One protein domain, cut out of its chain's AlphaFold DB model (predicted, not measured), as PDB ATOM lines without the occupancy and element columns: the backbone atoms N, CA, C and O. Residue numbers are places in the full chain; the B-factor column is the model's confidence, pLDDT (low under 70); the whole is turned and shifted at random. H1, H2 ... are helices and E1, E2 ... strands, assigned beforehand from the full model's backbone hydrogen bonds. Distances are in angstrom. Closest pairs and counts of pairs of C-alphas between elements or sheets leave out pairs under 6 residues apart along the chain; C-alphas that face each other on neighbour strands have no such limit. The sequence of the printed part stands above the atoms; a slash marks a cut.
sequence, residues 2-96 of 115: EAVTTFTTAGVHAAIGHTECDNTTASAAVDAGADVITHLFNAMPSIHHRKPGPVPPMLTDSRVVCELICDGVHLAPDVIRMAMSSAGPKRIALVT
ATOM      1  N   GLU A   2      33.097  -6.070  -1.612       97.44
ATOM      2  CA  GLU A   2      34.344  -5.376  -1.234       97.44
ATOM      3  C   GLU A   2      35.580  -5.852  -2.016       97.44
ATOM      4  O   GLU A   2      36.250  -5.039  -2.638       97.44
ATOM      5  N   ALA A   3      35.826  -7.167  -2.082       97.44
ATOM      6  CA  ALA A   3      36.948  -7.716  -2.846       97.44
ATOM      7  C   ALA A   3      36.921  -7.329  -4.337       97.44
ATOM      8  O   ALA A   3      37.956  -6.965  -4.885       97.44
ATOM      9  N   VAL A   4      35.743  -7.355  -4.976       98.19
ATOM     10  CA  VAL A   4      35.582  -6.956  -6.386       98.19
ATOM     11  C   VAL A   4      36.020  -5.506  -6.554       98.19
ATOM     12  O   VAL A   4      36.901  -5.232  -7.358       98.19
ATOM     13  N   THR A   5      35.476  -4.602  -5.737       98.06
ATOM     14  CA  THR A   5      35.818  -3.175  -5.784       98.06
ATOM     15  C   THR A   5      37.301  -2.928  -5.512       98.06
ATOM     16  O   THR A   5      37.917  -2.103  -6.186       98.06
ATOM     17  N   THR A   6      37.897  -3.643  -4.556       98.44
ATOM     18  CA  THR A   6      39.328  -3.530  -4.244       98.44
ATOM     19  C   THR A   6      40.195  -3.910  -5.444       98.44
ATOM     20  O   THR A   6      41.103  -3.158  -5.799       98.44
ATOM     21  N   PHE A   7      39.912  -5.041  -6.098       98.19
ATOM     22  CA  PHE A   7      40.687  -5.492  -7.257       98.19
ATOM     23  C   PHE A   7      40.501  -4.580  -8.472       98.19
ATOM     24  O   PHE A   7      41.485  -4.178  -9.094       98.19
ATOM     25  N   THR A   8      39.269  -4.176  -8.768       97.88
ATOM     26  CA  THR A   8      38.974  -3.338  -9.939       97.88
ATOM     27  C   THR A   8      39.537  -1.928  -9.785       97.88
ATOM     28  O   THR A   8      40.105  -1.386 -10.731       97.88
ATOM     29  N   THR A   9      39.505  -1.360  -8.574       97.69
ATOM     30  CA  THR A   9      40.162  -0.072  -8.270       97.69
ATOM     31  C   THR A   9      41.684  -0.153  -8.426       97.69
ATOM     32  O   THR A   9      42.322   0.839  -8.772       97.69
ATOM     33  N   ALA A  10      42.276  -1.332  -8.222       98.19
ATOM     34  CA  ALA A  10      43.693  -1.587  -8.473       98.19
ATOM     35  C   ALA A  10      44.015  -1.887  -9.956       98.19
ATOM     36  O   ALA A  10      45.166  -2.178 -10.277       98.19
ATOM     37  N   GLY A  11      43.030  -1.817 -10.859       97.94
ATOM     38  CA  GLY A  11      43.202  -2.094 -12.289       97.94
ATOM     39  C   GLY A  11      43.231  -3.583 -12.645       97.94
ATOM     40  O   GLY A  11      43.720  -3.938 -13.716       97.94
ATOM     41  N   VAL A  12      42.739  -4.455 -11.762       98.25
ATOM     42  CA  VAL A  12      42.631  -5.903 -11.993       98.25
ATOM     43  C   VAL A  12      41.211  -6.247 -12.442       98.25
ATOM     44  O   VAL A  12      40.241  -5.840 -11.807       98.25
ATOM     45  N   HIS A  13      41.090  -7.044 -13.504       97.81
ATOM     46  CA  HIS A  13      39.809  -7.608 -13.929       97.81
ATOM     47  C   HIS A  13      39.310  -8.626 -12.902       97.81
ATOM     48  O   HIS A  13      40.021  -9.570 -12.549       97.81
ATOM     49  N   ALA A  14      38.085  -8.437 -12.419       98.25
ATOM     50  CA  ALA A  14      37.453  -9.363 -11.491       98.25
ATOM     51  C   ALA A  14      36.493 -10.275 -12.260       98.25
ATOM     52  O   ALA A  14      35.534  -9.803 -12.874       98.25
ATOM     53  N   ALA A  15      36.743 -11.583 -12.192       98.38
ATOM     54  CA  ALA A  15      35.925 -12.589 -12.850       98.38
ATOM     55  C   ALA A  15      34.964 -13.278 -11.868       98.38
ATOM     56  O   ALA A  15      35.327 -13.595 -10.732       98.38
ATOM     57  N   ILE A  16      33.733 -13.519 -12.314       98.38
ATOM     58  CA  ILE A  16      32.719 -14.296 -11.596       98.38
ATOM     59  C   ILE A  16      32.833 -15.752 -12.053       98.38
ATOM     60  O   ILE A  16      32.723 -16.032 -13.238       98.38
ATOM     61  N   GLY A  17      33.004 -16.693 -11.130       97.44
ATOM     62  CA  GLY A  17      33.096 -18.124 -11.433       97.44
ATOM     63  C   GLY A  17      33.086 -18.957 -10.154       97.44
ATOM     64  O   GLY A  17      33.156 -18.381  -9.068       97.44
ATOM     65  N   HIS A  18      32.971 -20.287 -10.274       97.31
ATOM     66  CA  HIS A  18      32.951 -21.225  -9.134       97.31
ATOM     67  C   HIS A  18      32.052 -20.744  -7.982       97.31
ATOM     68  O   HIS A  18      32.485 -20.565  -6.843       97.31
ATOM     69  N   THR A  19      30.795 -20.461  -8.306       96.19
ATOM     70  CA  THR A  19      29.884 -19.722  -7.432       96.19
ATOM     71  C   THR A  19      28.501 -20.347  -7.436       96.19
ATOM     72  O   THR A  19      28.043 -20.815  -8.467       96.19
ATOM     73  N   GLU A  20      27.808 -20.270  -6.299       96.81
ATOM     74  CA  GLU A  20      26.393 -20.643  -6.129       96.81
ATOM     75  C   GLU A  20      25.468 -19.407  -6.141       96.81
ATOM     76  O   GLU A  20      24.344 -19.437  -5.637       96.81
ATOM     77  N   CYS A  21      25.956 -18.267  -6.642       96.25
ATOM     78  CA  CYS A  21      25.234 -17.003  -6.544       96.25
ATOM     79  C   CYS A  21      23.978 -16.953  -7.429       96.25
ATOM     80  O   CYS A  21      23.870 -17.601  -8.472       96.25
ATOM     81  N   ASP A  22      23.008 -16.143  -7.009       97.31
ATOM     82  CA  ASP A  22      21.819 -15.853  -7.801       97.31
ATOM     83  C   ASP A  22      22.035 -14.666  -8.756       97.31
ATOM     84  O   ASP A  22      23.067 -13.992  -8.742       97.31
ATOM     85  N   ASN A  23      21.027 -14.390  -9.588       96.75
ATOM     86  CA  ASN A  23      21.040 -13.273 -10.535       96.75
ATOM     87  C   ASN A  23      21.308 -11.918  -9.848       96.75
ATOM     88  O   ASN A  23      22.105 -11.118 -10.336       96.75
ATOM     89  N   THR A  24      20.661 -11.666  -8.707       97.50
ATOM     90  CA  THR A  24      20.801 -10.408  -7.962       97.50
ATOM     91  C   THR A  24      22.242 -10.199  -7.513       97.50
ATOM     92  O   THR A  24      22.814  -9.131  -7.714       97.50
ATOM     93  N   THR A  25      22.850 -11.239  -6.948       98.12
ATOM     94  CA  THR A  25      24.231 -11.201  -6.463       98.12
ATOM     95  C   THR A  25      25.230 -11.092  -7.613       98.12
ATOM     96  O   THR A  25      26.199 -10.342  -7.501       98.12
ATOM     97  N   ALA A  26      25.001 -11.798  -8.725       98.00
ATOM     98  CA  ALA A  26      25.836 -11.693  -9.922       98.00
ATOM     99  C   ALA A  26      25.798 -10.276 -10.518       98.00
ATOM    100  O   ALA A  26      26.844  -9.693 -10.784       98.00
ATOM    101  N   SER A  27      24.607  -9.687 -10.647       98.12
ATOM    102  CA  SER A  27      24.442  -8.312 -11.137       98.12
ATOM    103  C   SER A  27      25.118  -7.299 -10.211       98.12
ATOM    104  O   SER A  27      25.833  -6.419 -10.678       98.12
ATOM    105  N   ALA A  28      24.991  -7.477  -8.890       98.38
ATOM    106  CA  ALA A  28      25.683  -6.639  -7.915       98.38
ATOM    107  C   ALA A  28      27.217  -6.740  -8.019       98.38
ATOM    108  O   ALA A  28      27.910  -5.753  -7.780       98.38
ATOM    109  N   ALA A  29      27.760  -7.906  -8.392       98.44
ATOM    110  CA  ALA A  29      29.192  -8.059  -8.649       98.44
ATOM    111  C   ALA A  29      29.637  -7.250  -9.872       98.44
ATOM    112  O   ALA A  29      30.667  -6.580  -9.813       98.44
ATOM    113  N   VAL A  30      28.842  -7.259 -10.946       98.50
ATOM    114  CA  VAL A  30      29.110  -6.444 -12.141       98.50
ATOM    115  C   VAL A  30      29.007  -4.955 -11.826       98.50
ATOM    116  O   VAL A  30      29.874  -4.178 -12.215       98.50
ATOM    117  N   ASP A  31      28.006  -4.547 -11.046       98.31
ATOM    118  CA  ASP A  31      27.869  -3.155 -10.599       98.31
ATOM    119  C   ASP A  31      29.033  -2.711  -9.698       98.31
ATOM    120  O   ASP A  31      29.411  -1.541  -9.706       98.31
ATOM    121  N   ALA A  32      29.647  -3.646  -8.967       98.25
ATOM    122  CA  ALA A  32      30.873  -3.416  -8.201       98.25
ATOM    123  C   ALA A  32      32.155  -3.410  -9.062       98.25
ATOM    124  O   ALA A  32      33.233  -3.109  -8.537       98.25
ATOM    125  N   GLY A  33      32.050  -3.725 -10.357       98.31
ATOM    126  CA  GLY A  33      33.123  -3.630 -11.348       98.31
ATOM    127  C   GLY A  33      33.598  -4.956 -11.945       98.31
ATOM    128  O   GLY A  33      34.547  -4.934 -12.721       98.31
ATOM    129  N   ALA A  34      32.997  -6.099 -11.598       98.56
ATOM    130  CA  ALA A  34      33.326  -7.359 -12.265       98.56
ATOM    131  C   ALA A  34      32.917  -7.311 -13.744       98.56
ATOM    132  O   ALA A  34      31.823  -6.860 -14.079       98.56
ATOM    133  N   ASP A  35      33.781  -7.792 -14.629       98.44
ATOM    134  CA  ASP A  35      33.619  -7.638 -16.079       98.44
ATOM    135  C   ASP A  35      33.921  -8.915 -16.873       98.44
ATOM    136  O   ASP A  35      33.841  -8.923 -18.102       98.44
ATOM    137  N   VAL A  36      34.189 -10.024 -16.182       98.62
ATOM    138  CA  VAL A  36      34.383 -11.346 -16.783       98.62
ATOM    139  C   VAL A  36      33.506 -12.378 -16.070       98.62
ATOM    140  O   VAL A  36      33.328 -12.317 -14.853       98.62
ATOM    141  N   ILE A  37      32.972 -13.350 -16.809       98.44
ATOM    142  CA  ILE A  37      32.462 -14.609 -16.248       98.44
ATOM    143  C   ILE A  37      33.330 -15.771 -16.732       98.44
ATOM    144  O   ILE A  37      33.441 -16.014 -17.937       98.44
ATOM    145  N   THR A  38      33.959 -16.454 -15.775       98.44
ATOM    146  CA  THR A  38      34.883 -17.567 -16.000       98.44
ATOM    147  C   THR A  38      34.123 -18.782 -16.514       98.44
ATOM    148  O   THR A  38      33.034 -19.065 -16.008       98.44
ATOM    149  N   HIS A  39      34.693 -19.439 -17.535       98.06
ATOM    150  CA  HIS A  39      34.229 -20.685 -18.174       98.06
ATOM    151  C   HIS A  39      32.717 -20.944 -18.050       98.06
ATOM    152  O   HIS A  39      32.276 -21.962 -17.512       98.06
ATOM    153  N   LEU A  40      31.918 -20.011 -18.584       97.75
ATOM    154  CA  LEU A  40      30.464 -19.931 -18.430       97.75
ATOM    155  C   LEU A  40      29.791 -21.313 -18.510       97.75
ATOM    156  O   LEU A  40      30.172 -22.151 -19.324       97.75
ATOM    157  N   PHE A  41      28.756 -21.513 -17.689       98.19
ATOM    158  CA  PHE A  41      28.027 -22.766 -17.428       98.19
ATOM    159  C   PHE A  41      28.742 -23.785 -16.524       98.19
ATOM    160  O   PHE A  41      28.053 -24.555 -15.853       98.19
ATOM    161  N   ASN A  42      30.073 -23.796 -16.453       97.88
ATOM    162  CA  ASN A  42      30.816 -24.763 -15.642       97.88
ATOM    163  C   ASN A  42      30.925 -24.294 -14.182       97.88
ATOM    164  O   ASN A  42      31.116 -23.113 -13.909       97.88
ATOM    165  N   ALA A  43      30.790 -25.220 -13.225       96.88
ATOM    166  CA  ALA A  43      30.878 -24.934 -11.785       96.88
ATOM    167  C   ALA A  43      29.994 -23.752 -11.309       96.88
ATOM    168  O   ALA A  43      30.415 -22.917 -10.504       96.88
ATOM    169  N   MET A  44      28.764 -23.674 -11.824       97.62
ATOM    170  CA  MET A  44      27.762 -22.671 -11.453       97.62
ATOM    171  C   MET A  44      26.333 -23.238 -11.575       97.62
ATOM    172  O   MET A  44      26.140 -24.240 -12.269       97.62
ATOM    173  N   PRO A  45      25.312 -22.625 -10.941       96.88
ATOM    174  CA  PRO A  45      23.935 -23.097 -11.007       96.88
ATOM    175  C   PRO A  45      23.384 -23.202 -12.433       96.88
ATOM    176  O   PRO A  45      23.489 -22.268 -13.232       96.88
ATOM    177  N   SER A  46      22.696 -24.311 -12.712       95.69
ATOM    178  CA  SER A  46      21.934 -24.495 -13.948       95.69
ATOM    179  C   SER A  46      20.810 -23.464 -14.089       95.69
ATOM    180  O   SER A  46      20.197 -23.029 -13.111       95.69
ATOM    181  N   ILE A  47      20.465 -23.131 -15.334       97.12
ATOM    182  CA  ILE A  47      19.396 -22.174 -15.632       97.12
ATOM    183  C   ILE A  47      18.033 -22.774 -15.266       97.12
ATOM    184  O   ILE A  47      17.575 -23.738 -15.877       97.12
ATOM    185  N   HIS A  48      17.338 -22.143 -14.320       97.19
ATOM    186  CA  HIS A  48      15.945 -22.444 -13.999       97.19
ATOM    187  C   HIS A  48      15.036 -21.239 -14.286       97.19
ATOM    188  O   HIS A  48      15.332 -20.113 -13.897       97.19
ATOM    189  N   HIS A  49      13.861 -21.465 -14.883       96.50
ATOM    190  CA  HIS A  49      12.979 -20.401 -15.398       96.50
ATOM    191  C   HIS A  49      12.538 -19.325 -14.375       96.50
ATOM    192  O   HIS A  49      12.239 -18.201 -14.761       96.50
ATOM    193  N   ARG A  50      12.491 -19.643 -13.070       95.69
ATOM    194  CA  ARG A  50      12.188 -18.683 -11.974       95.69
ATOM    195  C   ARG A  50      13.399 -18.239 -11.156       95.69
ATOM    196  O   ARG A  50      13.294 -17.309 -10.366       95.69
ATOM    197  N   LYS A  51      14.510 -18.959 -11.278       95.62
ATOM    198  CA  LYS A  51      15.741 -18.749 -10.511       95.62
ATOM    199  C   LYS A  51      16.907 -19.011 -11.464       95.62
ATOM    200  O   LYS A  51      17.502 -20.079 -11.405       95.62
ATOM    201  N   PRO A  52      17.160 -18.088 -12.402       95.19
ATOM    202  CA  PRO A  52      18.024 -18.349 -13.551       95.19
ATOM    203  C   PRO A  52      19.504 -18.546 -13.202       95.19
ATOM    204  O   PRO A  52      20.266 -18.945 -14.076       95.19
ATOM    205  N   GLY A  53      19.907 -18.257 -11.961       97.38
ATOM    206  CA  GLY A  53      21.311 -18.244 -11.573       97.38
ATOM    207  C   GLY A  53      22.071 -17.087 -12.233       97.38
ATOM    208  O   GLY A  53      21.448 -16.110 -12.668       97.38
ATOM    209  N   PRO A  54      23.407 -17.184 -12.310       97.88
ATOM    210  CA  PRO A  54      24.255 -16.116 -12.826       97.88
ATOM    211  C   PRO A  54      24.348 -16.110 -14.357       97.88
ATOM    212  O   PRO A  54      24.729 -15.104 -14.939       97.88
ATOM    213  N   VAL A  55      23.997 -17.200 -15.044       98.06
ATOM    214  CA  VAL A  55      24.283 -17.338 -16.480       98.06
ATOM    215  C   VAL A  55      23.501 -16.345 -17.356       98.06
ATOM    216  O   VAL A  55      24.139 -15.604 -18.110       98.06
ATOM    217  N   PRO A  56      22.155 -16.265 -17.292       97.62
ATOM    218  CA  PRO A  56      21.414 -15.363 -18.170       97.62
ATOM    219  C   PRO A  56      21.780 -13.877 -18.040       97.62
ATOM    220  O   PRO A  56      21.961 -13.259 -19.088       97.62
ATOM    221  N   PRO A  57      21.940 -13.282 -16.836       97.06
ATOM    222  CA  PRO A  57      22.316 -11.873 -16.747       97.06
ATOM    223  C   PRO A  57      23.694 -11.602 -17.356       97.06
ATOM    224  O   PRO A  57      23.825 -10.619 -18.080       97.06
ATOM    225  N   MET A  58      24.689 -12.478 -17.170       98.06
ATOM    226  CA  MET A  58      26.029 -12.272 -17.744       98.06
ATOM    227  C   MET A  58      26.033 -12.385 -19.275       98.06
ATOM    228  O   MET A  58      26.714 -11.622 -19.962       98.06
ATOM    229  N   LEU A  59      25.201 -13.273 -19.831       98.06
ATOM    230  CA  LEU A  59      24.995 -13.350 -21.279       98.06
ATOM    231  C   LEU A  59      24.382 -12.070 -21.854       98.06
ATOM    232  O   LEU A  59      24.658 -11.743 -23.004       98.06
ATOM    233  N   THR A  60      23.569 -11.336 -21.094       97.06
ATOM    234  CA  THR A  60      22.868 -10.136 -21.591       97.06
ATOM    235  C   THR A  60      23.519  -8.810 -21.204       97.06
ATOM    236  O   THR A  60      23.303  -7.817 -21.896       97.06
ATOM    237  N   ASP A  61      24.317  -8.769 -20.139       98.06
ATOM    238  CA  ASP A  61      24.979  -7.547 -19.681       98.06
ATOM    239  C   ASP A  61      26.172  -7.216 -20.581       98.06
ATOM    240  O   ASP A  61      27.167  -7.938 -20.620       98.06
ATOM    241  N   SER A  62      26.084  -6.109 -21.318       97.81
ATOM    242  CA  SER A  62      27.099  -5.703 -22.293       97.81
ATOM    243  C   SER A  62      28.459  -5.359 -21.681       97.81
ATOM    244  O   SER A  62      29.434  -5.267 -22.430       97.81
ATOM    245  N   ARG A  63      28.536  -5.187 -20.355       98.12
ATOM    246  CA  ARG A  63      29.778  -4.928 -19.613       98.12
ATOM    247  C   ARG A  63      30.619  -6.188 -19.408       98.12
ATOM    248  O   ARG A  63      31.791  -6.063 -19.086       98.12
ATOM    249  N   VAL A  64      30.038  -7.377 -19.596       98.56
ATOM    250  CA  VAL A  64      30.665  -8.653 -19.227       98.56
ATOM    251  C   VAL A  64      31.182  -9.411 -20.447       98.56
ATOM    252  O   VAL A  64      30.447  -9.636 -21.417       98.56
ATOM    253  N   VAL A  65      32.433  -9.860 -20.374       98.69
ATOM    254  CA  VAL A  65      33.037 -10.838 -21.286       98.69
ATOM    255  C   VAL A  65      32.778 -12.250 -20.759       98.69
ATOM    256  O   VAL A  65      33.009 -12.546 -19.591       98.69
ATOM    257  N   CYS A  66      32.291 -13.135 -21.624       98.69
ATOM    258  CA  CYS A  66      31.996 -14.525 -21.303       98.69
ATOM    259  C   CYS A  66      33.095 -15.442 -21.835       98.69
ATOM    260  O   CYS A  66      33.295 -15.535 -23.051       98.69
ATOM    261  N   GLU A  67      33.767 -16.153 -20.938       98.75
ATOM    262  CA  GLU A  67      34.708 -17.199 -21.314       98.75
ATOM    263  C   GLU A  67      33.968 -18.493 -21.666       98.75
ATOM    264  O   GLU A  67      33.075 -18.917 -20.933       98.75
ATOM    265  N   LEU A  68      34.336 -19.134 -22.777       98.56
ATOM    266  CA  LEU A  68      33.788 -20.424 -23.204       98.56
ATOM    267  C   LEU A  68      34.911 -21.425 -23.485       98.56
ATOM    268  O   LEU A  68      35.835 -21.125 -24.245       98.56
ATOM    269  N   ILE A  69      34.770 -22.632 -22.933       98.56
ATOM    270  CA  ILE A  69      35.592 -23.795 -23.280       98.56
ATOM    271  C   ILE A  69      34.901 -24.531 -24.433       98.56
ATOM    272  O   ILE A  69      33.844 -25.139 -24.264       98.56
ATOM    273  N   CYS A  70      35.478 -24.438 -25.630       97.50
ATOM    274  CA  CYS A  70      34.887 -24.948 -26.873       97.50
ATOM    275  C   CYS A  70      35.536 -26.263 -27.345       97.50
ATOM    276  O   CYS A  70      35.855 -26.406 -28.524       97.50
ATOM    277  N   ASP A  71      35.737 -27.219 -26.436       97.31
ATOM    278  CA  ASP A  71      36.315 -28.543 -26.734       97.31
ATOM    279  C   ASP A  71      35.274 -29.601 -27.157       97.31
ATOM    280  O   ASP A  71      35.630 -30.694 -27.594       97.31
ATOM    281  N   GLY A  72      33.982 -29.275 -27.049       95.56
ATOM    282  CA  GLY A  72      32.867 -30.173 -27.357       95.56
ATOM    283  C   GLY A  72      32.501 -31.152 -26.237       95.56
ATOM    284  O   GLY A  72      31.578 -31.945 -26.421       95.56
ATOM    285  N   VAL A  73      33.187 -31.090 -25.092       97.19
ATOM    286  CA  VAL A  73      32.924 -31.909 -23.900       97.19
ATOM    287  C   VAL A  73      32.329 -31.052 -22.789       97.19
ATOM    288  O   VAL A  73      31.277 -31.401 -22.257       97.19
ATOM    289  N   HIS A  74      32.951 -29.910 -22.481       98.00
ATOM    290  CA  HIS A  74      32.443 -28.977 -21.471       98.00
ATOM    291  C   HIS A  74      31.090 -28.400 -21.883       98.00
ATOM    292  O   HIS A  74      30.166 -28.301 -21.077       98.00
ATOM    293  N   LEU A  75      30.957 -28.045 -23.163       97.94
ATOM    294  CA  LEU A  75      29.742 -27.470 -23.720       97.94
ATOM    295  C   LEU A  75      29.323 -28.219 -24.982       97.94
ATOM    296  O   LEU A  75      30.102 -28.397 -25.919       97.94
ATOM    297  N   ALA A  76      28.040 -28.576 -25.043       98.12
ATOM    298  CA  ALA A  76      27.441 -29.041 -26.284       98.12
ATOM    299  C   ALA A  76      27.461 -27.913 -27.341       98.12
ATOM    300  O   ALA A  76      27.248 -26.744 -26.990       98.12
ATOM    301  N   PRO A  77      27.622 -28.227 -28.643       97.88
ATOM    302  CA  PRO A  77      27.659 -27.218 -29.707       97.88
ATOM    303  C   PRO A  77      26.472 -26.242 -29.710       97.88
ATOM    304  O   PRO A  77      26.638 -25.067 -30.032       97.88
ATOM    305  N   ASP A  78      25.278 -26.697 -29.325       98.12
ATOM    306  CA  ASP A  78      24.086 -25.844 -29.265       98.12
ATOM    307  C   ASP A  78      24.140 -24.822 -28.123       98.12
ATOM    308  O   ASP A  78      23.682 -23.691 -28.290       98.12
ATOM    309  N   VAL A  79      24.775 -25.169 -27.000       98.12
ATOM    310  CA  VAL A  79      25.003 -24.242 -25.880       98.12
ATOM    311  C   VAL A  79      26.005 -23.162 -26.285       98.12
ATOM    312  O   VAL A  79      25.772 -21.982 -26.025       98.12
ATOM    313  N   ILE A  80      27.065 -23.538 -27.008       98.00
ATOM    314  CA  ILE A  80      28.039 -22.584 -27.561       98.00
ATOM    315  C   ILE A  80      27.332 -21.601 -28.504       98.00
ATOM    316  O   ILE A  80      27.462 -20.386 -28.348       98.00
ATOM    317  N   ARG A  81      26.516 -22.101 -29.443       97.62
ATOM    318  CA  ARG A  81      25.741 -21.251 -30.369       97.62
ATOM    319  C   ARG A  81      24.793 -20.309 -29.634       97.62
ATOM    320  O   ARG A  81      24.704 -19.136 -30.002       97.62
ATOM    321  N   MET A  82      24.102 -20.800 -28.606       97.75
ATOM    322  CA  MET A  82      23.209 -19.992 -27.777       97.75
ATOM    323  C   MET A  82      23.974 -18.861 -27.082       97.75
ATOM    324  O   MET A  82      23.545 -17.706 -27.147       97.75
ATOM    325  N   ALA A  83      25.113 -19.170 -26.463       97.75
ATOM    326  CA  ALA A  83      25.944 -18.189 -25.776       97.75
ATOM    327  C   ALA A  83      26.481 -17.129 -26.746       97.75
ATOM    328  O   ALA A  83      26.317 -15.936 -26.499       97.75
ATOM    329  N   MET A  84      27.025 -17.544 -27.895       96.94
ATOM    330  CA  MET A  84      27.514 -16.624 -28.929       96.94
ATOM    331  C   MET A  84      26.409 -15.723 -29.486       96.94
ATOM    332  O   MET A  84      26.646 -14.538 -29.716       96.94
ATOM    333  N   SER A  85      25.207 -16.266 -29.693       97.62
ATOM    334  CA  SER A  85      24.063 -15.501 -30.205       97.62
ATOM    335  C   SER A  85      23.541 -14.495 -29.182       97.62
ATOM    336  O   SER A  85      23.159 -13.390 -29.554       97.62
ATOM    337  N   SER A  86      23.548 -14.865 -27.898       97.69
ATOM    338  CA  SER A  86      23.063 -14.013 -26.805       97.69
ATOM    339  C   SER A  86      24.062 -12.912 -26.454       97.69
ATOM    340  O   SER A  86      23.695 -11.741 -26.376       97.69
ATOM    341  N   ALA A  87      25.337 -13.273 -26.274       97.81
ATOM    342  CA  ALA A  87      26.363 -12.325 -25.861       97.81
ATOM    343  C   ALA A  87      26.873 -11.452 -27.019       97.81
ATOM    344  O   ALA A  87      27.249 -10.289 -26.832       97.81
ATOM    345  N   GLY A  88      26.858 -12.012 -28.229       97.19
ATOM    346  CA  GLY A  88      27.506 -11.457 -29.405       97.19
ATOM    347  C   GLY A  88      29.005 -11.789 -29.441       97.19
ATOM    348  O   GLY A  88      29.665 -11.863 -28.403       97.19
ATOM    349  N   PRO A  89      29.598 -11.938 -30.638       95.25
ATOM    350  CA  PRO A  89      30.960 -12.454 -30.796       95.25
ATOM    351  C   PRO A  89      32.043 -11.570 -30.164       95.25
ATOM    352  O   PRO A  89      33.110 -12.062 -29.828       95.25
ATOM    353  N   LYS A  90      31.781 -10.269 -29.973       97.19
ATOM    354  CA  LYS A  90      32.736  -9.331 -29.359       97.19
ATOM    355  C   LYS A  90      32.889  -9.504 -27.846       97.19
ATOM    356  O   LYS A  90      33.818  -8.939 -27.283       97.19
ATOM    357  N   ARG A  91      31.975 -10.231 -27.200       98.00
ATOM    358  CA  ARG A  91      31.993 -10.491 -25.753       98.00
ATOM    359  C   ARG A  91      32.289 -11.947 -25.423       98.00
ATOM    360  O   ARG A  91      32.139 -12.337 -24.276       98.00
ATOM    361  N   ILE A  92      32.686 -12.750 -26.406       98.31
ATOM    362  CA  ILE A  92      33.102 -14.130 -26.178       98.31
ATOM    363  C   ILE A  92      34.624 -14.190 -26.178       98.31
ATOM    364  O   ILE A  92      35.260 -13.813 -27.163       98.31
ATOM    365  N   ALA A  93      35.189 -14.711 -25.096       98.31
ATOM    366  CA  ALA A  93      36.582 -15.118 -25.019       98.31
ATOM    367  C   ALA A  93      36.649 -16.647 -25.101       98.31
ATOM    368  O   ALA A  93      36.027 -17.349 -24.309       98.31
ATOM    369  N   LEU A  94      37.379 -17.180 -26.079       98.00
ATOM    370  CA  LEU A  94      37.636 -18.617 -26.138       98.00
ATOM    371  C   LEU A  94      38.800 -18.940 -25.209       98.00
ATOM    372  O   LEU A  94      39.883 -18.374 -25.363       98.00
ATOM    373  N   VAL A  95      38.572 -19.855 -24.273       98.38
ATOM    374  CA  VAL A  95      39.585 -20.326 -23.327       98.38
ATOM    375  C   VAL A  95      39.740 -21.834 -23.453       98.38
ATOM    376  O   VAL A  95      38.812 -22.537 -23.852       98.38
ATOM    377  N   THR A  96      40.936 -22.335 -23.160       97.50
ATOM    378  CA  THR A  96      41.198 -23.778 -23.194       97.50
ATOM    379  C   THR A  96      40.851 -24.455 -21.877       97.50
ATOM    380  O   THR A  96      40.482 -25.620 -21.900       97.50
TER     381      THR A  96
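This is residues 2 to 96 of the 115 residues of the protein "N-acetylglucosamine-6-phosphate deacetylase" of Cutibacterium acnes JCM 18916 (UniProt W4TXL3). Helices H1, H2, H3 and H4 follow one another from one end to the other, and a small parallel sheet, E1 beside E2, packs on H4. Residues 36 to 37 pair with E1, and residues 15 to 16 with them. The 95 printed residues run H1 H2 H3 E1 H4 E2, mixed in class, with 43 in named elements; the whole is compact, radius of gyration of the C-alphas 12.8 A, spans 37 by 29 by 21 A.

H1, residues 2 to 9, is close to but not clearly touching H2, residues 23 to 31; the closest C-alphas, Val 4 and Ala 29, are 6.9 A apart. H2 touches H3, residues 55 to 60, at a steep tilt of 47 degrees, the closest C-alphas, Asn 23 and Pro 57, 6.5 A apart. H3 touches H4, residues 77 to 87, the closest C-alphas, Leu 59 and Ala 87, 4.9 A apart. E1, residues 65 to 69, and E2, residues 92 to 95, are parallel; N 68 and O 93, 2.9 A apart, are within hydrogen-bond range. E1, H4, E2 form a strand-helix-strand unit, parallel strands joined through a helix, its crossover right-handed. Every O i to N i+4 pair in H1 to H4 is within range.

H1 begins at C-alpha 2 (34.344, -5.376, -1.234) and E2 ends at C-alpha 95 (39.585, -20.326, -23.327). H4 measures 15.4 A from first to last C-alpha.

Links H1 to H2 and H2 to H3 are long. The printed part has no cut, and no printed residue is under 70.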